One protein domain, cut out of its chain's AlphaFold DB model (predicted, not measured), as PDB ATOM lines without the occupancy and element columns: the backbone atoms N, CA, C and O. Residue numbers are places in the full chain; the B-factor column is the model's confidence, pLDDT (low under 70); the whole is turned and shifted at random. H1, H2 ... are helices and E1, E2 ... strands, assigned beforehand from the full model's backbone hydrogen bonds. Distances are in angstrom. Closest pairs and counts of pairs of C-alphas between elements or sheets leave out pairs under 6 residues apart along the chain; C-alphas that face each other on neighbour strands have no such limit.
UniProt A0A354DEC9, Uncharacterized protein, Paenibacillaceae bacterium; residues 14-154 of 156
ATOM      1  N   ALA A  14      11.483   4.631 173.071       96.56
ATOM      2  CA  ALA A  14      10.040   4.435 172.956       96.56
ATOM      3  C   ALA A  14       9.532   4.585 171.511       96.56
ATOM      4  O   ALA A  14       8.740   3.757 171.059       96.56
ATOM      5  N   GLU A  15      10.001   5.594 170.772       97.31
ATOM      6  CA  GLU A  15       9.652   5.781 169.357       97.31
ATOM      7  C   GLU A  15      10.159   4.618 168.502       97.31
ATOM      8  O   GLU A  15       9.396   4.050 167.719       97.31
ATOM      9  N   VAL A  16      11.417   4.211 168.699       97.31
ATOM     10  CA  VAL A  16      12.019   3.085 167.968       97.31
ATOM     11  C   VAL A  16      11.281   1.782 168.270       97.31
ATOM     12  O   VAL A  16      10.902   1.061 167.347       97.31
ATOM     13  N   ARG A  17      10.988   1.498 169.545       97.50
ATOM     14  CA  ARG A  17      10.191   0.331 169.955       97.50
ATOM     15  C   ARG A  17       8.804   0.343 169.323       97.50
ATOM     16  O   ARG A  17       8.378  -0.656 168.749       97.50
ATOM     17  N   GLY A  18       8.110   1.477 169.388       97.50
ATOM     18  CA  GLY A  18       6.801   1.643 168.763       97.50
ATOM     19  C   GLY A  18       6.851   1.399 167.255       97.50
ATOM     20  O   GLY A  18       5.966   0.744 166.706       97.50
ATOM     21  N   PHE A  19       7.901   1.864 166.583       97.56
ATOM     22  CA  PHE A  19       8.105   1.626 165.161       97.56
ATOM     23  C   PHE A  19       8.350   0.147 164.848       97.56
ATOM     24  O   PHE A  19       7.693  -0.426 163.977       97.56
ATOM     25  N   LEU A  20       9.260  -0.494 165.579       97.19
ATOM     26  CA  LEU A  20       9.603  -1.901 165.389       97.19
ATOM     27  C   LEU A  20       8.379  -2.803 165.557       97.19
ATOM     28  O   LEU A  20       8.141  -3.687 164.730       97.19
ATOM     29  N   LEU A  21       7.576  -2.570 166.592       96.12
ATOM     30  CA  LEU A  21       6.385  -3.373 166.869       96.12
ATOM     31  C   LEU A  21       5.266  -3.098 165.856       96.12
ATOM     32  O   LEU A  21       4.708  -4.029 165.281       96.12
ATOM     33  N   ASN A  22       4.962  -1.825 165.585       94.50
ATOM     34  CA  ASN A  22       3.755  -1.459 164.837       94.50
ATOM     35  C   ASN A  22       3.962  -1.326 163.323       94.50
ATOM     36  O   ASN A  22       3.001  -1.439 162.567       94.50
ATOM     37  N   LYS A  23       5.183  -1.032 162.861       93.25
ATOM     38  CA  LYS A  23       5.493  -0.840 161.432       93.25
ATOM     39  C   LYS A  23       6.264  -2.006 160.841       93.25
ATOM     40  O   LYS A  23       6.006  -2.365 159.699       93.25
ATOM     41  N   LEU A  24       7.184  -2.598 161.605       94.19
ATOM     42  CA  LEU A  24       8.004  -3.717 161.126       94.19
ATOM     43  C   LEU A  24       7.499  -5.088 161.584       94.19
ATOM     44  O   LEU A  24       8.089  -6.097 161.206       94.19
ATOM     45  N   HIS A  25       6.411  -5.133 162.362       92.06
ATOM     46  CA  HIS A  25       5.823  -6.371 162.884       92.06
ATOM     47  C   HIS A  25       6.865  -7.247 163.599       92.06
ATOM     48  O   HIS A  25       6.848  -8.476 163.499       92.06
ATOM     49  N   SER A  26       7.820  -6.604 164.275       95.00
ATOM     50  CA  SER A  26       8.816  -7.318 165.064       95.00
ATOM     51  C   SER A  26       8.191  -7.916 166.322       95.00
ATOM     52  O   SER A  26       7.128  -7.486 166.778       95.00
ATOM     53  N   VAL A  27       8.881  -8.891 166.901       95.75
ATOM     54  CA  VAL A  27       8.588  -9.408 168.239       95.75
ATOM     55  C   VAL A  27       9.684  -8.950 169.180       95.75
ATOM     56  O   VAL A  27      10.865  -9.089 168.879       95.75
ATOM     57  N   GLU A  28       9.287  -8.400 170.318       96.56
ATOM     58  CA  GLU A  28      10.215  -8.089 171.394       96.56
ATOM     59  C   GLU A  28      10.517  -9.344 172.206       96.56
ATOM     60  O   GLU A  28       9.605 -10.072 172.603       96.56
ATOM     61  N   ILE A  29      11.800  -9.573 172.468       95.69
ATOM     62  CA  ILE A  29      12.272 -10.698 173.264       95.69
ATOM     63  C   ILE A  29      12.749 -10.163 174.615       95.69
ATOM     64  O   ILE A  29      13.556  -9.229 174.653       95.69
ATOM     65  N   PRO A  30      12.288 -10.741 175.740       93.88
ATOM     66  CA  PRO A  30      12.806 -10.384 177.053       93.88
ATOM     67  C   PRO A  30      14.327 -10.562 177.119       93.88
ATOM     68  O   PRO A  30      14.848 -11.605 176.732       93.88
ATOM     69  N   LEU A  31      15.048  -9.575 177.660       91.88
ATOM     70  CA  LEU A  31      16.517  -9.621 177.745       91.88
ATOM     71  C   LEU A  31      17.053 -10.784 178.595       91.88
ATOM     72  O   LEU A  31      18.207 -11.170 178.453       91.88
ATOM     73  N   ASN A  32      16.216 -11.350 179.464       90.62
ATOM     74  CA  ASN A  32      16.514 -12.524 180.280       90.62
ATOM     75  C   ASN A  32      16.038 -13.849 179.653       90.62
ATOM     76  O   ASN A  32      16.139 -14.889 180.302       90.62
ATOM     77  N   HIS A  33      15.495 -13.837 178.431       92.25
ATOM     78  CA  HIS A  33      15.075 -15.059 177.749       92.25
ATOM     79  C   HIS A  33      16.296 -15.931 177.440       92.25
ATOM     80  O   HIS A  33      17.320 -15.417 176.983       92.25
ATOM     81  N   SER A  34      16.186 -17.243 177.666       90.88
ATOM     82  CA  SER A  34      17.295 -18.196 177.515       90.88
ATOM     83  C   SER A  34      17.875 -18.185 176.104       90.88
ATOM     84  O   SER A  34      19.076 -18.021 175.937       90.88
ATOM     85  N   SER A  35      17.015 -18.248 175.091       89.81
ATOM     86  CA  SER A  35      17.414 -18.301 173.678       89.81
ATOM     87  C   SER A  35      18.091 -17.029 173.181       89.81
ATOM     88  O   SER A  35      18.846 -17.056 172.220       89.81
ATOM     89  N   LEU A  36      17.847 -15.894 173.844       89.38
ATOM     90  CA  LEU A  36      18.527 -14.645 173.519       89.38
ATOM     91  C   LEU A  36      19.943 -14.605 174.105       89.38
ATOM     92  O   LEU A  36      20.803 -13.928 173.549       89.38
ATOM     93  N   GLN A  37      20.196 -15.321 175.208       86.44
ATOM     94  CA  GLN A  37      21.485 -15.274 175.902       86.44
ATOM     95  C   GLN A  37      22.639 -15.621 174.964       86.44
ATOM     96  O   GLN A  37      23.638 -14.909 174.951       86.44
ATOM     97  N   GLU A  38      22.476 -16.641 174.120       82.19
ATOM     98  CA  GLU A  38      23.491 -17.048 173.138       82.19
ATOM     99  C   GLU A  38      23.925 -15.889 172.231       82.19
ATOM    100  O   GLU A  38      25.106 -15.746 171.927       82.19
ATOM    101  N   TYR A  39      22.994 -15.001 171.874       81.56
ATOM    102  CA  TYR A  39      23.278 -13.816 171.074       81.56
ATOM    103  C   TYR A  39      23.937 -12.702 171.889       81.56
ATOM    104  O   TYR A  39      24.803 -12.003 171.376       81.56
ATOM    105  N   LEU A  40      23.566 -12.531 173.159       80.94
ATOM    106  CA  LEU A  40      24.128 -11.489 174.029       80.94
ATOM    107  C   LEU A  40      25.580 -11.764 174.428       80.94
ATOM    108  O   LEU A  40      26.308 -10.826 174.752       80.94
ATOM    109  N   TYR A  41      26.000 -13.029 174.415       74.00
ATOM    110  CA  TYR A  41      27.343 -13.437 174.819       74.00
ATOM    111  C   TYR A  41      28.376 -13.449 173.681       74.00
ATOM    112  O   TYR A  41      29.540 -13.724 173.971       74.00
ATOM    113  N   TYR A  42      28.021 -13.068 172.446       73.50
ATOM    114  CA  TYR A  42      29.007 -12.896 171.369       73.50
ATOM    115  C   TYR A  42      30.049 -11.826 171.723       73.50
ATOM    116  O   TYR A  42      29.708 -10.734 172.193       73.50
ATOM    117  N   ASP A  43      31.324 -12.145 171.487       63.44
ATOM    118  CA  ASP A  43      32.469 -11.287 171.826       63.44
ATOM    119  C   ASP A  43      32.417  -9.917 171.129       63.44
ATOM    120  O   ASP A  43      32.874  -8.920 171.685       63.44
ATOM    121  N   ASP A  44      31.767  -9.840 169.966       68.06
ATOM    122  CA  ASP A  44      31.633  -8.604 169.188       68.06
ATOM    123  C   ASP A  44      30.585  -7.625 169.752       68.06
ATOM    124  O   ASP A  44      30.503  -6.470 169.321       68.06
ATOM    125  N   ILE A  45      29.780  -8.041 170.737       75.25
ATOM    126  CA  ILE A  45      28.803  -7.164 171.392       75.25
ATOM    127  C   ILE A  45      29.443  -6.506 172.614       75.25
ATOM    128  O   ILE A  45      29.364  -7.005 173.739       75.25
ATOM    129  N   SER A  46      30.043  -5.340 172.382       72.06
ATOM    130  CA  SER A  46      30.527  -4.435 173.429       72.06
ATOM    131  C   SER A  46      29.383  -3.733 174.178       72.06
ATOM    132  O   SER A  46      28.267  -3.612 173.657       72.06
ATOM    133  N   ASP A  47      29.669  -3.237 175.388       81.50
ATOM    134  CA  ASP A  47      28.753  -2.429 176.215       81.50
ATOM    135  C   ASP A  47      27.375  -3.086 176.435       81.50
ATOM    136  O   ASP A  47      26.320  -2.482 176.223       81.50
ATOM    137  N   ARG A  48      27.377  -4.367 176.828       83.31
ATOM    138  CA  ARG A  48      26.154  -5.171 177.038       83.31
ATOM    139  C   ARG A  48      25.226  -4.578 178.099       83.31
ATOM    140  O   ARG A  48      24.012  -4.724 178.005       83.31
ATOM    141  N   ASP A  49      25.791  -3.877 179.075       86.38
ATOM    142  CA  ASP A  49      25.085  -3.135 180.120       86.38
ATOM    143  C   ASP A  49      24.208  -1.998 179.570       86.38
ATOM    144  O   ASP A  49      23.286  -1.550 180.247       86.38
ATOM    145  N   ARG A  50      24.457  -1.558 178.331       91.94
ATOM    146  CA  ARG A  50      23.676  -0.519 177.647       91.94
ATOM    147  C   ARG A  50      22.540  -1.064 176.789       91.94
ATOM    148  O   ARG A  50      21.821  -0.269 176.180       91.94
ATOM    149  N   ILE A  51      22.388  -2.386 176.686       93.75
ATOM    150  CA  ILE A  51      21.301  -2.992 175.914       93.75
ATOM    151  C   ILE A  51      19.983  -2.720 176.636       93.75
ATOM    152  O   ILE A  51      19.756  -3.182 177.751       93.75
ATOM    153  N   CYS A  52      19.097  -1.984 175.973       94.25
ATOM    154  CA  CYS A  52      17.817  -1.556 176.532       94.25
ATOM    155  C   CYS A  52      16.607  -2.215 175.849       94.25
ATOM    156  O   CYS A  52      15.468  -1.950 176.230       94.25
ATOM    157  N   GLY A  53      16.828  -3.071 174.847       95.75
ATOM    158  CA  GLY A  53      15.770  -3.857 174.215       95.75
ATOM    159  C   GLY A  53      16.288  -4.803 173.133       95.75
ATOM    160  O   GLY A  53      17.304  -4.521 172.499       95.75
ATOM    161  N   ALA A  54      15.573  -5.907 172.923       96.69
ATOM    162  CA  ALA A  54      15.855  -6.896 171.888       96.69
ATOM    163  C   ALA A  54      14.592  -7.174 171.071       96.69
ATOM    164  O   ALA A  54      13.532  -7.453 171.628       96.69
ATOM    165  N   PHE A  55      14.704  -7.093 169.749       97.31
ATOM    166  CA  PHE A  55      13.588  -7.228 168.819       97.31
ATOM    167  C   PHE A  55      13.984  -8.117 167.657       97.31
ATOM    168  O   PHE A  55      15.110  -8.038 167.186       97.31
ATOM    169  N   VAL A  56      13.055  -8.910 167.139       96.69
ATOM    170  CA  VAL A  56      13.299  -9.721 165.948       96.69
ATOM    171  C   VAL A  56      12.319  -9.353 164.853       96.69
ATOM    172  O   VAL A  56      11.103  -9.480 165.013       96.69
ATOM    173  N   ILE A  57      12.854  -8.905 163.722       95.81
ATOM    174  CA  ILE A  57      12.098  -8.694 162.491       95.81
ATOM    175  C   ILE A  57      12.093 -10.029 161.750       95.81
ATOM    176  O   ILE A  57      13.121 -10.455 161.234       95.81
ATOM    177  N   TYR A  58      10.945 -10.697 161.689       94.25
ATOM    178  CA  TYR A  58      10.816 -11.995 161.009       94.25
ATOM    179  C   TYR A  58       9.653 -12.030 160.012       94.25
ATOM    180  O   TYR A  58       9.567 -12.932 159.177       94.25
ATOM    181  N   TYR A  59       8.727 -11.066 160.095       93.69
ATOM    182  CA  TYR A  59       7.526 -11.091 159.277       93.69
ATOM    183  C   TYR A  59       7.894 -10.965 157.796       93.69
ATOM    184  O   TYR A  59       8.423  -9.947 157.344       93.69
ATOM    185  N   LYS A  60       7.620 -12.024 157.030       93.00
ATOM    186  CA  LYS A  60       8.170 -12.208 155.684       93.00
ATOM    187  C   LYS A  60       7.931 -11.027 154.725       93.00
ATOM    188  O   LYS A  60       8.905 -10.611 154.101       93.00
ATOM    189  N   PRO A  61       6.727 -10.427 154.619       94.62
ATOM    190  CA  PRO A  61       6.522  -9.245 153.773       94.62
ATOM    191  C   PRO A  61       7.424  -8.058 154.136       94.62
ATOM    192  O   PRO A  61       7.882  -7.336 153.253       94.62
ATOM    193  N   ILE A  62       7.712  -7.867 155.426       95.12
ATOM    194  CA  ILE A  62       8.621  -6.816 155.894       95.12
ATOM    195  C   ILE A  62      10.059  -7.162 155.515       95.12
ATOM    196  O   ILE A  62      10.763  -6.313 154.977       95.12
ATOM    197  N   ILE A  63      10.488  -8.412 155.699       94.94
ATOM    198  CA  ILE A  63      11.814  -8.853 155.245       94.94
ATOM    199  C   ILE A  63      11.974  -8.653 153.733       94.94
ATOM    200  O   ILE A  63      12.983  -8.118 153.286       94.94
ATOM    201  N   GLU A  64      10.968  -8.998 152.930       94.75
ATOM    202  CA  GLU A  64      11.004  -8.808 151.475       94.75
ATOM    203  C   GLU A  64      11.031  -7.322 151.069       94.75
ATOM    204  O   GLU A  64      11.730  -6.958 150.118       94.75
ATOM    205  N   LEU A  65      10.347  -6.441 151.808       95.94
ATOM    206  CA  LEU A  65      10.444  -4.983 151.656       95.94
ATOM    207  C   LEU A  65      11.864  -4.472 151.950       95.94
ATOM    208  O   LEU A  65      12.441  -3.708 151.161       95.94
ATOM    209  N   LEU A  66      12.455  -4.931 153.054       94.31
ATOM    210  CA  LEU A  66      13.799  -4.553 153.495       94.31
ATOM    211  C   LEU A  66      14.877  -5.089 152.540       94.31
ATOM    212  O   LEU A  66      15.829  -4.383 152.226       94.31
ATOM    213  N   GLN A  67      14.680  -6.273 151.959       93.50
ATOM    214  CA  GLN A  67      15.524  -6.810 150.883       93.50
ATOM    215  C   GLN A  67      15.338  -6.077 149.543       93.50
ATOM    216  O   GLN A  67      16.127  -6.264 148.624       93.50
ATOM    217  N   GLY A  68      14.289  -5.260 149.403       91.75
ATOM    218  CA  GLY A  68      13.951  -4.576 148.153       91.75
ATOM    219  C   GLY A  68      13.275  -5.445 147.100       91.75
ATOM    220  O   GLY A  68      13.112  -4.988 145.972       91.75
ATOM    221  N   LYS A  69      12.827  -6.649 147.470       94.25
ATOM    222  CA  LYS A  69      11.939  -7.479 146.643       94.25
ATOM    223  C   LYS A  69      10.552  -6.853 146.525       94.25
ATOM    224  O   LYS A  69       9.921  -6.946 145.478       94.25
ATOM    225  N   ILE A  70      10.105  -6.185 147.588       95.50
ATOM    226  CA  ILE A  70       8.922  -5.327 147.584       95.50
ATOM    227  C   ILE A  70       9.384  -3.869 147.609       95.50
ATOM    228  O   ILE A  70      10.309  -3.505 148.341       95.50
ATOM    229  N   LYS A  71       8.756  -3.030 146.782       92.62
ATOM    230  CA  LYS A  71       9.169  -1.633 146.601       92.62
ATOM    231  C   LYS A  71       8.744  -0.739 147.766       92.62
ATOM    232  O   LYS A  71       9.561   0.032 148.262       92.62
ATOM    233  N   SER A  72       7.482  -0.827 148.177       95.00
ATOM    234  CA  SER A  72       6.899   0.012 149.227       95.00
ATOM    235  C   SER A  72       5.711  -0.675 149.889       95.00
ATOM    236  O   SER A  72       5.065  -1.521 149.276       95.00
ATOM    237  N   ILE A  73       5.352  -0.255 151.103       94.88
ATOM    238  CA  ILE A  73       4.155  -0.765 151.794       94.88
ATOM    239  C   ILE A  73       2.840  -0.397 151.086       94.88
ATOM    240  O   ILE A  73       1.797  -1.003 151.317       94.88
ATOM    241  N   SER A  74       2.868   0.622 150.226       93.75
ATOM    242  CA  SER A  74       1.713   1.055 149.438       93.75
ATOM    243  C   SER A  74       1.504   0.226 148.169       93.75
ATOM    244  O   SER A  74       0.453   0.348 147.532       93.75
ATOM    245  N   SER A  75       2.490  -0.593 147.793       95.06
ATOM    246  CA  SER A  75       2.487  -1.338 146.542       95.06
ATOM    247  C   SER A  75       1.472  -2.484 146.564       95.06
ATOM    248  O   SER A  75       1.089  -2.987 147.624       95.06
ATOM    249  N   MET A  76       1.008  -2.895 145.382       94.69
ATOM    250  CA  MET A  76       0.074  -4.019 145.272       94.69
ATOM    251  C   MET A  76       0.735  -5.324 145.732       94.69
ATOM    252  O   MET A  76       0.101  -6.133 146.399       94.69
ATOM    253  N   GLU A  77       2.028  -5.488 145.453       94.81
ATOM    254  CA  GLU A  77       2.836  -6.628 145.885       94.81
ATOM    255  C   GLU A  77       2.863  -6.742 147.410       94.81
ATOM    256  O   GLU A  77       2.685  -7.837 147.936       94.81
ATOM    257  N   TYR A  78       3.016  -5.620 148.126       94.69
ATOM    258  CA  TYR A  78       2.961  -5.630 149.585       94.69
ATOM    259  C   TYR A  78       1.582  -6.038 150.100       94.69
ATOM    260  O   TYR A  78       1.488  -6.909 150.963       94.69
ATOM    261  N   LYS A  79       0.510  -5.459 149.542       94.06
ATOM    262  CA  LYS A  79      -0.879  -5.780 149.920       94.06
ATOM    263  C   LYS A  79      -1.192  -7.262 149.710       94.06
ATOM    264  O   LYS A  79      -1.676  -7.928 150.617       94.06
ATOM    265  N   MET A  80      -0.815  -7.807 148.554       93.25
ATOM    266  CA  MET A  80      -0.974  -9.233 148.264       93.25
ATOM    267  C   MET A  80      -0.113 -10.112 149.175       93.25
ATOM    268  O   MET A  80      -0.543 -11.192 149.578       93.25
ATOM    269  N   ALA A  81       1.104  -9.672 149.509       93.00
ATOM    270  CA  ALA A  81       1.968 -10.403 150.421       93.00
ATOM    271  C   ALA A  81       1.339 -10.475 151.818       93.00
ATOM    272  O   ALA A  81       1.222 -11.568 152.361       93.00
ATOM    273  N   ILE A  82       0.873  -9.368 152.397       91.81
ATOM    274  CA  ILE A  82       0.299  -9.395 153.755       91.81
ATOM    275  C   ILE A  82      -1.009 -10.198 153.855       91.81
ATOM    276  O   ILE A  82      -1.294 -10.734 154.920       91.81
ATOM    277  N   GLU A  83      -1.770 -10.329 152.767       89.94
ATOM    278  CA  GLU A  83      -2.993 -11.148 152.707       89.94
ATOM    279  C   GLU A  83      -2.711 -12.634 152.418       89.94
ATOM    280  O   GLU A  83      -3.603 -13.480 152.510       89.94
ATOM    281  N   SER A  84      -1.471 -12.977 152.060       89.88
ATOM    282  CA  SER A  84      -1.115 -14.335 151.661       89.88
ATOM    283  C   SER A  84      -1.215 -15.312 152.839       89.88
ATOM    284  O   SER A  84      -0.481 -15.165 153.820       89.88
ATOM    285  N   PRO A  85      -1.984 -16.412 152.717       82.44
ATOM    286  CA  PRO A  85      -2.087 -17.429 153.767       82.44
ATOM    287  C   PRO A  85      -0.766 -18.181 154.002       82.44
ATOM    288  O   PRO A  85      -0.629 -18.926 154.971       82.44
ATOM    289  N   LYS A  86       0.227 -18.003 153.116       82.12
ATOM    290  CA  LYS A  86       1.576 -18.566 153.273       82.12
ATOM    291  C   LYS A  86       2.404 -17.827 154.327       82.12
ATOM    292  O   LYS A  86       3.387 -18.387 154.806       82.12
ATOM    293  N   ASN A  87       2.028 -16.600 154.685       82.50
ATOM    294  CA  ASN A  87       2.739 -15.806 155.677       82.50
ATOM    295  C   ASN A  87       2.228 -16.149 157.072       82.50
ATOM    296  O   ASN A  87       1.299 -15.545 157.600       82.50
ATOM    297  N   LYS A  88       2.837 -17.185 157.651       76.81
ATOM    298  CA  LYS A  88       2.522 -17.647 159.001       76.81
ATOM    299  C   LYS A  88       3.137 -16.711 160.039       76.81
ATOM    300  O   LYS A  88       4.322 -16.396 159.972       76.81
ATOM    301  N   ILE A  89       2.330 -16.328 161.023       83.81
ATOM    302  CA  ILE A  89       2.810 -15.693 162.250       83.81
ATOM    303  C   ILE A  89       3.448 -16.789 163.103       83.81
ATOM    304  O   ILE A  89       2.773 -17.743 163.501       83.81
ATOM    305  N   LEU A  90       4.746 -16.657 163.353       87.62
ATOM    306  CA  LEU A  90       5.466 -17.511 164.286       87.62
ATOM    307  C   LEU A  90       5.185 -17.025 165.710       87.62
ATOM    308  O   LEU A  90       4.979 -15.835 165.944       87.62
ATOM    309  N   ARG A  91       5.119 -17.963 166.654       85.44
ATOM    310  CA  ARG A  91       4.863 -17.671 168.076       85.44
ATOM    311  C   ARG A  91       5.978 -18.147 168.995       85.44
ATOM    312  O   ARG A  91       6.092 -17.652 170.107       85.44
ATOM    313  N   ASP A  92       6.740 -19.123 168.529       91.81
ATOM    314  CA  ASP A  92       7.897 -19.657 169.222       91.81
ATOM    315  C   ASP A  92       9.105 -18.735 169.004       91.81
ATOM    316  O   ASP A  92       9.376 -18.335 167.871       91.81
ATOM    317  N   ILE A  93       9.792 -18.387 170.092       91.94
ATOM    318  CA  ILE A  93      10.922 -17.452 170.080       91.94
ATOM    319  C   ILE A  93      12.131 -18.063 169.370       91.94
ATOM    320  O   ILE A  93      12.796 -17.342 168.630       91.94
ATOM    321  N   ASP A  94      12.376 -19.365 169.534       91.00
ATOM    322  CA  ASP A  94      13.525 -20.045 168.924       91.00
ATOM    323  C   ASP A  94      13.401 -20.006 167.398       91.00
ATOM    324  O   ASP A  94      14.256 -19.458 166.705       91.00
ATOM    325  N   SER A  95      12.245 -20.424 166.877       91.75
ATOM    326  CA  SER A  95      11.926 -20.336 165.450       91.75
ATOM    327  C   SER A  95      11.999 -18.905 164.918       91.75
ATOM    328  O   SER A  95      12.388 -18.701 163.772       91.75
ATOM    329  N   ILE A  96      11.576 -17.906 165.705       93.56
ATOM    330  CA  ILE A  96      11.644 -16.490 165.311       93.56
ATOM    331  C   ILE A  96      13.102 -16.032 165.191       93.56
ATOM    332  O   ILE A  96      13.430 -15.359 164.214       93.56
ATOM    333  N   LEU A  97      13.958 -16.388 166.152       92.44
ATOM    334  CA  LEU A  97      15.388 -16.067 166.150       92.44
ATOM    335  C   LEU A  97      16.130 -16.756 164.997       92.44
ATOM    336  O   LEU A  97      16.974 -16.123 164.363       92.44
ATOM    337  N   ASP A  98      15.761 -17.996 164.665       90.94
ATOM    338  CA  ASP A  98      16.366 -18.769 163.573       90.94
ATOM    339  C   ASP A  98      16.141 -18.144 162.191       90.94
ATOM    340  O   ASP A  98      17.003 -18.218 161.313       90.94
ATOM    341  N   VAL A  99      14.967 -17.542 161.965       91.38
ATOM    342  CA  VAL A  99      14.581 -17.019 160.641       91.38
ATOM    343  C   VAL A  99      14.520 -15.500 160.565       91.38
ATOM    344  O   VAL A  99      14.179 -14.967 159.511       91.38
ATOM    345  N   GLY A 100      14.780 -14.792 161.659       93.44
ATOM    346  CA  GLY A 100      14.591 -13.349 161.757       93.44
ATOM    347  C   GLY A 100      15.886 -12.567 161.945       93.44
ATOM    348  O   GLY A 100      16.901 -13.096 162.385       93.44
ATOM    349  N   ALA A 101      15.817 -11.270 161.645       94.81
ATOM    350  CA  ALA A 101      16.870 -10.318 161.969       94.81
ATOM    351  C   ALA A 101      16.719  -9.860 163.416       94.81
ATOM    352  O   ALA A 101      15.752  -9.166 163.750       94.81
ATOM    353  N   LEU A 102      17.672 -10.245 164.262       95.44
ATOM    354  CA  LEU A 102      17.765  -9.786 165.639       95.44
ATOM    355  C   LEU A 102      18.330  -8.368 165.663       95.44
ATOM    356  O   LEU A 102      19.384  -8.096 165.101       95.44
ATOM    357  N   ILE A 103      17.647  -7.486 166.372       95.94
ATOM    358  CA  ILE A 103      18.036  -6.112 166.638       95.94
ATOM    359  C   ILE A 103      18.198  -5.955 168.145       95.94
ATOM    360  O   ILE A 103      17.243  -6.158 168.897       95.94
ATOM    361  N   LEU A 104      19.371  -5.516 168.583       95.19
ATOM    362  CA  LEU A 104      19.592  -5.067 169.954       95.19
ATOM    363  C   LEU A 104      19.719  -3.547 169.962       95.19
ATOM    364  O   LEU A 104      20.567  -2.989 169.266       95.19
ATOM    365  N   LEU A 105      18.881  -2.880 170.751       95.69
ATOM    366  CA  LEU A 105      18.945  -1.435 170.951       95.69
ATOM    367  C   LEU A 105      19.899  -1.126 172.099       95.69
ATOM    368  O   LEU A 105      19.796  -1.744 173.161       95.69
ATOM    369  N   LYS A 106      20.784  -0.145 171.907       94.50
ATOM    370  CA  LYS A 106      21.699   0.330 172.946       94.50
ATOM    371  C   LYS A 106      21.475   1.805 173.248       94.50
ATOM    372  O   LYS A 106      21.415   2.653 172.350       94.50
ATOM    373  N   SER A 107      21.438   2.135 174.531       94.25
ATOM    374  CA  SER A 107      21.216   3.498 175.005       94.25
ATOM    375  C   SER A 107      22.207   3.860 176.106       94.25
ATOM    376  O   SER A 107      22.383   3.121 177.069       94.25
ATOM    377  N   LYS A 108      22.869   5.013 175.969       92.38
ATOM    378  CA  LYS A 108      23.788   5.538 176.994       92.38
ATOM    379  C   LYS A 108      23.057   6.121 178.204       92.38
ATOM    380  O   LYS A 108      23.642   6.181 179.279       92.38
ATOM    381  N   ASP A 109      21.818   6.574 178.021       91.25
ATOM    382  CA  ASP A 109      21.013   7.272 179.030       91.25
ATOM    383  C   ASP A 109      19.644   6.615 179.280       91.25
ATOM    384  O   ASP A 109      18.816   7.167 180.000       91.25
ATOM    385  N   ASN A 110      19.401   5.440 178.689       88.06
ATOM    386  CA  ASN A 110      18.125   4.715 178.680       88.06
ATOM    387  C   ASN A 110      16.932   5.477 178.073       88.06
ATOM    388  O   ASN A 110      15.813   4.953 178.069       88.06
ATOM    389  N   HIS A 111      17.143   6.653 177.482       92.06
ATOM    390  CA  HIS A 111      16.088   7.476 176.895       92.06
ATOM    391  C   HIS A 111      16.168   7.527 175.373       92.06
ATOM    392  O   HIS A 111      15.146   7.350 174.701       92.06
ATOM    393  N   VAL A 112      17.362   7.744 174.826       94.75
ATOM    394  CA  VAL A 112      17.586   7.951 173.391       94.75
ATOM    395  C   VAL A 112      18.404   6.805 172.811       94.75
ATOM    396  O   VAL A 112      19.332   6.301 173.457       94.75
ATOM    397  N   LEU A 113      18.071   6.385 171.588       94.44
ATOM    398  CA  LEU A 113      18.862   5.384 170.883       94.44
ATOM    399  C   LEU A 113      20.250   5.964 170.601       94.44
ATOM    400  O   LEU A 113      20.384   7.029 170.004       94.44
ATOM    401  N   SER A 114      21.284   5.256 171.040       92.38
ATOM    402  CA  SER A 114      22.670   5.709 170.885       92.38
ATOM    403  C   SER A 114      23.509   4.804 169.997       92.38
ATOM    404  O   SER A 114      24.511   5.264 169.456       92.38
ATOM    405  N   ASP A 115      23.115   3.537 169.878       92.94
ATOM    406  CA  ASP A 115      23.754   2.536 169.037       92.94
ATOM    407  C   ASP A 115      22.798   1.341 168.852       92.94
ATOM    408  O   ASP A 115      21.767   1.240 169.531       92.94
ATOM    409  N   TYR A 116      23.126   0.432 167.942       93.12
ATOM    410  CA  TYR A 116      22.375  -0.793 167.703       93.12
ATOM    411  C   TYR A 116      23.296  -1.931 167.260       93.12
ATOM    412  O   TYR A 116      24.401  -1.721 166.773       93.12
ATOM    413  N   TYR A 117      22.823  -3.161 167.412       92.44
ATOM    414  CA  TYR A 117      23.461  -4.344 166.842       92.44
ATOM    415  C   TYR A 117      22.442  -5.125 166.017       92.44
ATOM    416  O   TYR A 117      21.288  -5.249 166.428       92.44
ATOM    417  N   ILE A 118      22.876  -5.643 164.867       91.44
ATOM    418  CA  ILE A 118      22.084  -6.535 164.017       91.44
ATOM    419  C   ILE A 118      22.751  -7.910 164.038       91.44
ATOM    420  O   ILE A 118      23.920  -8.033 163.681       91.44
ATOM    421  N   GLY A 119      21.996  -8.931 164.426       89.94
ATOM    422  CA  GLY A 119      22.402 -10.333 164.414       89.94
ATOM    423  C   GLY A 119      21.315 -11.234 163.829       89.94
ATOM    424  O   GLY A 119      20.324 -10.759 163.271       89.94
ATOM    425  N   GLY A 120      21.478 -12.545 164.004       87.06
ATOM    426  CA  GLY A 120      20.522 -13.542 163.516       87.06
ATOM    427  C   GLY A 120      20.549 -13.695 161.994       87.06
ATOM    428  O   GLY A 120      21.582 -13.498 161.349       87.06
ATOM    429  N   ALA A 121      19.413 -14.060 161.406       83.62
ATOM    430  CA  ALA A 121      19.269 -14.119 159.960       83.62
ATOM    431  C   ALA A 121      19.201 -12.700 159.373       83.62
ATOM    432  O   ALA A 121      18.570 -11.810 159.930       83.62
ATOM    433  N   TYR A 122      19.781 -12.489 158.192       85.69
ATOM    434  CA  TYR A 122      19.670 -11.229 157.443       85.69
ATOM    435  C   TYR A 122      20.456 -10.010 157.972       85.69
ATOM    436  O   TYR A 122      20.050  -8.868 157.741       85.69
ATOM    437  N   THR A 123      21.622 -10.232 158.582       82.44
ATOM    438  CA  THR A 123      22.580  -9.169 158.961       82.44
ATOM    439  C   THR A 123      23.005  -8.277 157.792       82.44
ATOM    440  O   THR A 123      23.265  -7.088 157.972       82.44
ATOM    441  N   ASP A 124      23.007  -8.831 156.580       85.38
ATOM    442  CA  ASP A 124      23.548  -8.185 155.383       85.38
ATOM    443  C   ASP A 124      22.501  -7.388 154.588       85.38
ATOM    444  O   ASP A 124      22.737  -7.046 153.431       85.38
ATOM    445  N   ILE A 125      21.320  -7.096 155.156       89.31
ATOM    446  CA  ILE A 125      20.310  -6.251 154.495       89.31
ATOM    447  C   ILE A 125      20.628  -4.764 154.736       89.31
ATOM    448  O   ILE A 125      20.350  -4.252 155.828       89.31
ATOM    449  N   PRO A 126      21.058  -3.994 153.713       89.56
ATOM    450  CA  PRO A 126      21.449  -2.596 153.909       89.56
ATOM    451  C   PRO A 126      20.290  -1.707 154.367       89.56
ATOM    452  O   PRO A 126      20.486  -0.762 155.120       89.56
ATOM    453  N   LYS A 127      19.048  -2.016 153.968       91.81
ATOM    454  CA  LYS A 127      17.888  -1.207 154.369       91.81
ATOM    455  C   LYS A 127      17.543  -1.305 155.853       91.81
ATOM    456  O   LYS A 127      16.908  -0.383 156.357       91.81
ATOM    457  N   ILE A 128      17.942  -2.379 156.543       92.81
ATOM    458  CA  ILE A 128      17.827  -2.433 158.005       92.81
ATOM    459  C   ILE A 128      18.789  -1.402 158.592       92.81
ATOM    460  O   ILE A 128      18.355  -0.534 159.338       92.81
ATOM    461  N   GLN A 129      20.050  -1.406 158.162       90.62
ATOM    462  CA  GLN A 129      21.034  -0.407 158.592       90.62
ATOM    463  C   GLN A 129      20.553   1.018 158.288       90.62
ATOM    464  O   GLN A 129      20.556   1.863 159.172       90.62
ATOM    465  N   TYR A 130      20.008   1.279 157.093       90.62
ATOM    466  CA  TYR A 130      19.466   2.601 156.752       90.62
ATOM    467  C   TYR A 130      18.315   3.050 157.665       90.62
ATOM    468  O   TYR A 130      18.219   4.239 157.967       90.62
ATOM    469  N   LEU A 131      17.446   2.134 158.109       92.50
ATOM    470  CA  LEU A 131      16.405   2.451 159.094       92.50
ATOM    471  C   LEU A 131      17.015   2.877 160.428       92.50
ATOM    472  O   LEU A 131      16.621   3.899 160.986       92.50
ATOM    473  N   PHE A 132      17.990   2.122 160.924       92.69
ATOM    474  CA  PHE A 132      18.613   2.424 162.207       92.69
ATOM    475  C   PHE A 132      19.522   3.654 162.153       92.69
ATOM    476  O   PHE A 132      19.536   4.430 163.102       92.69
ATOM    477  N   ASP A 133      20.169   3.923 161.023       90.06
ATOM    478  CA  ASP A 133      20.895   5.170 160.772       90.06
ATOM    479  C   ASP A 133      19.950   6.386 160.837       90.06
ATOM    480  O   ASP A 133      20.308   7.431 161.388       90.06
ATOM    481  N   VAL A 134      18.710   6.252 160.341       90.75
ATOM    482  CA  VAL A 134      17.665   7.275 160.535       90.75
ATOM    483  C   VAL A 134      17.309   7.420 162.016       90.75
ATOM    484  O   VAL A 134      17.238   8.550 162.501       90.75
ATOM    485  N   PHE A 135      17.116   6.317 162.742       93.69
ATOM    486  CA  PHE A 135      16.792   6.362 164.174       93.69
ATOM    487  C   PHE A 135      17.915   6.970 165.021       93.69
ATOM    488  O   PHE A 135      17.624   7.648 166.001       93.69
ATOM    489  N   LEU A 136      19.180   6.798 164.638       91.31
ATOM    490  CA  LEU A 136      20.328   7.440 165.289       91.31
ATOM    491  C   LEU A 136      20.472   8.933 164.952       91.31
ATOM    492  O   LEU A 136      21.308   9.616 165.540       91.31
ATOM    493  N   GLY A 137      19.690   9.458 164.004       86.38
ATOM    494  CA  GLY A 137      19.849  10.830 163.521       86.38
ATOM    495  C   GLY A 137      21.068  11.022 162.608       86.38
ATOM    496  O   GLY A 137      21.501  12.155 162.383       86.38
ATOM    497  N   TRP A 138      21.620   9.938 162.052       80.00
ATOM    498  CA  TRP A 138      22.800   9.934 161.180       80.00
ATOM    499  C   TRP A 138      22.488   9.365 159.788       80.00
ATOM    500  O   TRP A 138      23.027   8.325 159.411       80.00
ATOM    501  N   PRO A 139      21.661  10.029 158.960       64.50
ATOM    502  CA  PRO A 139      21.505   9.585 157.580       64.50
ATOM    503  C   PRO A 139      22.852   9.716 156.852       64.50
ATOM    504  O   PRO A 139      23.427  10.809 156.819       64.50
ATOM    505  N   ARG A 140      23.376   8.617 156.288       58.91
ATOM    506  CA  ARG A 140      24.669   8.616 155.582       58.91
ATOM    507  C   ARG A 140      24.693   9.709 154.509       58.91
ATOM    508  O   ARG A 140      23.737   9.881 153.752       58.91
ATOM    509  N   THR A 141      25.794  10.454 154.452       53.19
ATOM    510  CA  THR A 141      25.954  11.623 153.573       53.19
ATOM    511  C   THR A 141      26.530  11.302 152.192       53.19
ATOM    512  O   THR A 141      26.587  12.201 151.361       53.19
ATOM    513  N   GLU A 142      26.929  10.056 151.918       53.59
ATOM    514  CA  GLU A 142      27.673   9.710 150.687       53.59
ATOM    515  C   GLU A 142      26.953   8.712 149.763       53.59
ATOM    516  O   GLU A 142      27.149   8.734 148.553       53.59
ATOM    517  N   GLU A 143      26.019   7.923 150.288       50.31
ATOM    518  CA  GLU A 143      25.136   7.048 149.515       50.31
ATOM    519  C   GLU A 143      23.709   7.454 149.860       50.31
ATOM    520  O   GLU A 143      23.379   7.438 151.038       50.31
ATOM    521  N   LYS A 144      22.914   7.891 148.868       58.00
ATOM    522  CA  LYS A 144      21.472   8.224 148.957       58.00
ATOM    523  C   LYS A 144      20.931   8.346 150.390       58.00
ATOM    524  O   LYS A 144      20.670   7.331 151.024       58.00
ATOM    525  N   ASN A 145      20.683   9.580 150.833       78.44
ATOM    526  CA  ASN A 145      20.110   9.918 152.139       78.44
ATOM    527  C   ASN A 145      19.171   8.821 152.680       78.44
ATOM    528  O   ASN A 145      18.121   8.563 152.083       78.44
ATOM    529  N   SER A 146      19.542   8.184 153.800       82.31
ATOM    530  CA  SER A 146      18.784   7.083 154.411       82.31
ATOM    531  C   SER A 146      17.296   7.421 154.569       82.31
ATOM    532  O   SER A 146      16.442   6.565 154.349       82.31
ATOM    533  N   PHE A 147      16.958   8.693 154.824       84.19
ATOM    534  CA  PHE A 147      15.570   9.162 154.841       84.19
ATOM    535  C   PHE A 147      14.835   8.953 153.517       84.19
ATOM    536  O   PHE A 147      13.683   8.537 153.533       84.19
ATOM    537  N   ASP A 148      15.459   9.233 152.375       87.06
ATOM    538  CA  ASP A 148      14.817   9.092 151.066       87.06
ATOM    539  C   ASP A 148      14.581   7.616 150.733       87.06
ATOM    540  O   ASP A 148      13.527   7.260 150.205       87.06
ATOM    541  N   ILE A 149      15.514   6.738 151.114       87.12
ATOM    542  CA  ILE A 149      15.341   5.288 150.968       87.12
ATOM    543  C   ILE A 149      14.185   4.808 151.850       87.12
ATOM    544  O   ILE A 149      13.290   4.117 151.360       87.12
ATOM    545  N   VAL A 150      14.156   5.200 153.123       87.75
ATOM    546  CA  VAL A 150      13.097   4.785 154.049       87.75
ATOM    547  C   VAL A 150      11.730   5.355 153.642       87.75
ATOM    548  O   VAL A 150      10.745   4.614 153.610       87.75
ATOM    549  N   ARG A 151      11.659   6.621 153.218       90.19
ATOM    550  CA  ARG A 151      10.440   7.214 152.639       90.19
ATOM    551  C   ARG A 151       9.989   6.494 151.379       90.19
ATOM    552  O   ARG A 151       8.796   6.290 151.195       90.19
ATOM    553  N   SER A 152      10.915   6.071 150.516       90.25
ATOM    554  CA  SER A 152      10.557   5.331 149.299       90.25
ATOM    555  C   SER A 152       9.888   3.986 149.604       90.25
ATOM    556  O   SER A 152       9.047   3.533 148.829       90.25
ATOM    557  N   MET A 153      10.197   3.389 150.761       91.38
ATOM    558  CA  MET A 153       9.508   2.201 151.270       91.38
ATOM    559  C   MET A 153       8.126   2.517 151.866       91.38
ATOM    560  O   MET A 153       7.354   1.593 152.120       91.38
ATOM    561  N   GLY A 154       7.787   3.793 152.066       91.12
ATOM    562  CA  GLY A 154       6.565   4.248 152.736       91.12
ATOM    563  C   GLY A 154       6.610   4.086 154.256       91.12
ATOM    564  O   GLY A 154       5.568   3.957 154.888       91.12
TER     565      GLY A 154
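What this domain is: This is residues 14 to 154 of the 156 residues of an uncharacterized protein of Paenibacillaceae bacterium (UniProt A0A354DEC9). A twisted sheet of four strands makes the core, with short helices over both faces: H1 and H6 cover one, H2 and H5 the other. Beyond one end of the sheet H3 and H4 fold into a helical hairpin, and H7 packs on H6, away from the sheet. The printed part has 141 residues with seven named helices and four named strands, in the order H1 E1 H2 E2 H3 H4 H5 E3 E4 H6 H7; the antiparallel sheet runs E1 E2 E3 E4, and the class is mixed. The whole is compact, with a radius of gyration of the C-alphas of 15.0 A and spans of 43 by 38 by 25 A.

How they stand to each other: H1, residues 14 to 22, is on the sheet at a height of 9.6 A, along E2, residues 51 to 57, at 14 degrees on the local plane; its closest C-alphas to E2 are Leu 20 and Phe 55, 7.5 A. E1, residues 27 to 29, is an edge strand antiparallel to E2, with N 29 and O 54 2.9 A apart. H2, residues 34 to 40, is on the opposite face from H1. H3, residues 60 to 66, and H4, residues 76 to 83, touch as a hairpin, closest at the C-alphas of Pro 61 and Ala 81, 5.8 A. H5, residues 93 to 99, is over E2 on the same face as H2, at a height of 8.3 A. E3, residues 101 to 106, is antiparallel to E2, with N 103 and O 55 2.7 A apart. E4, residues 115 to 120, forms a hairpin with E3, with N 119 and O 102 2.8 A apart. H6, residues 126 to 135, is over E3 and E4 on the same face as H1. H7, residues 146 to 152, touches H6, closest at the C-alphas of Tyr 130 and Ser 146, 5.1 A. Every O i to N i+4 pair is within hydrogen-bond range in H1, H3, H4, H5, H6 and H7; H2 has 1 of 3, and 3 of 4 O i to N i+3 pairs.

Where its parts are: H1 begins at C-alpha 14 (10.040, 4.435, 172.956) and is 11.8 A long. E2 measures 17.2 A, E3 16.0 A, E4 17.3 A and H6 14.4 A. H7 ends at C-alpha 152 (10.557, 5.331, 149.299).

The domain as a whole: The C-alphas farthest apart, of Asp 49 and Met 76, are 42.9 A apart. The printed part has no cut and no long link. Its mean pLDDT is 89.0; residues 43 to 44 and 139 to 144 are under 70.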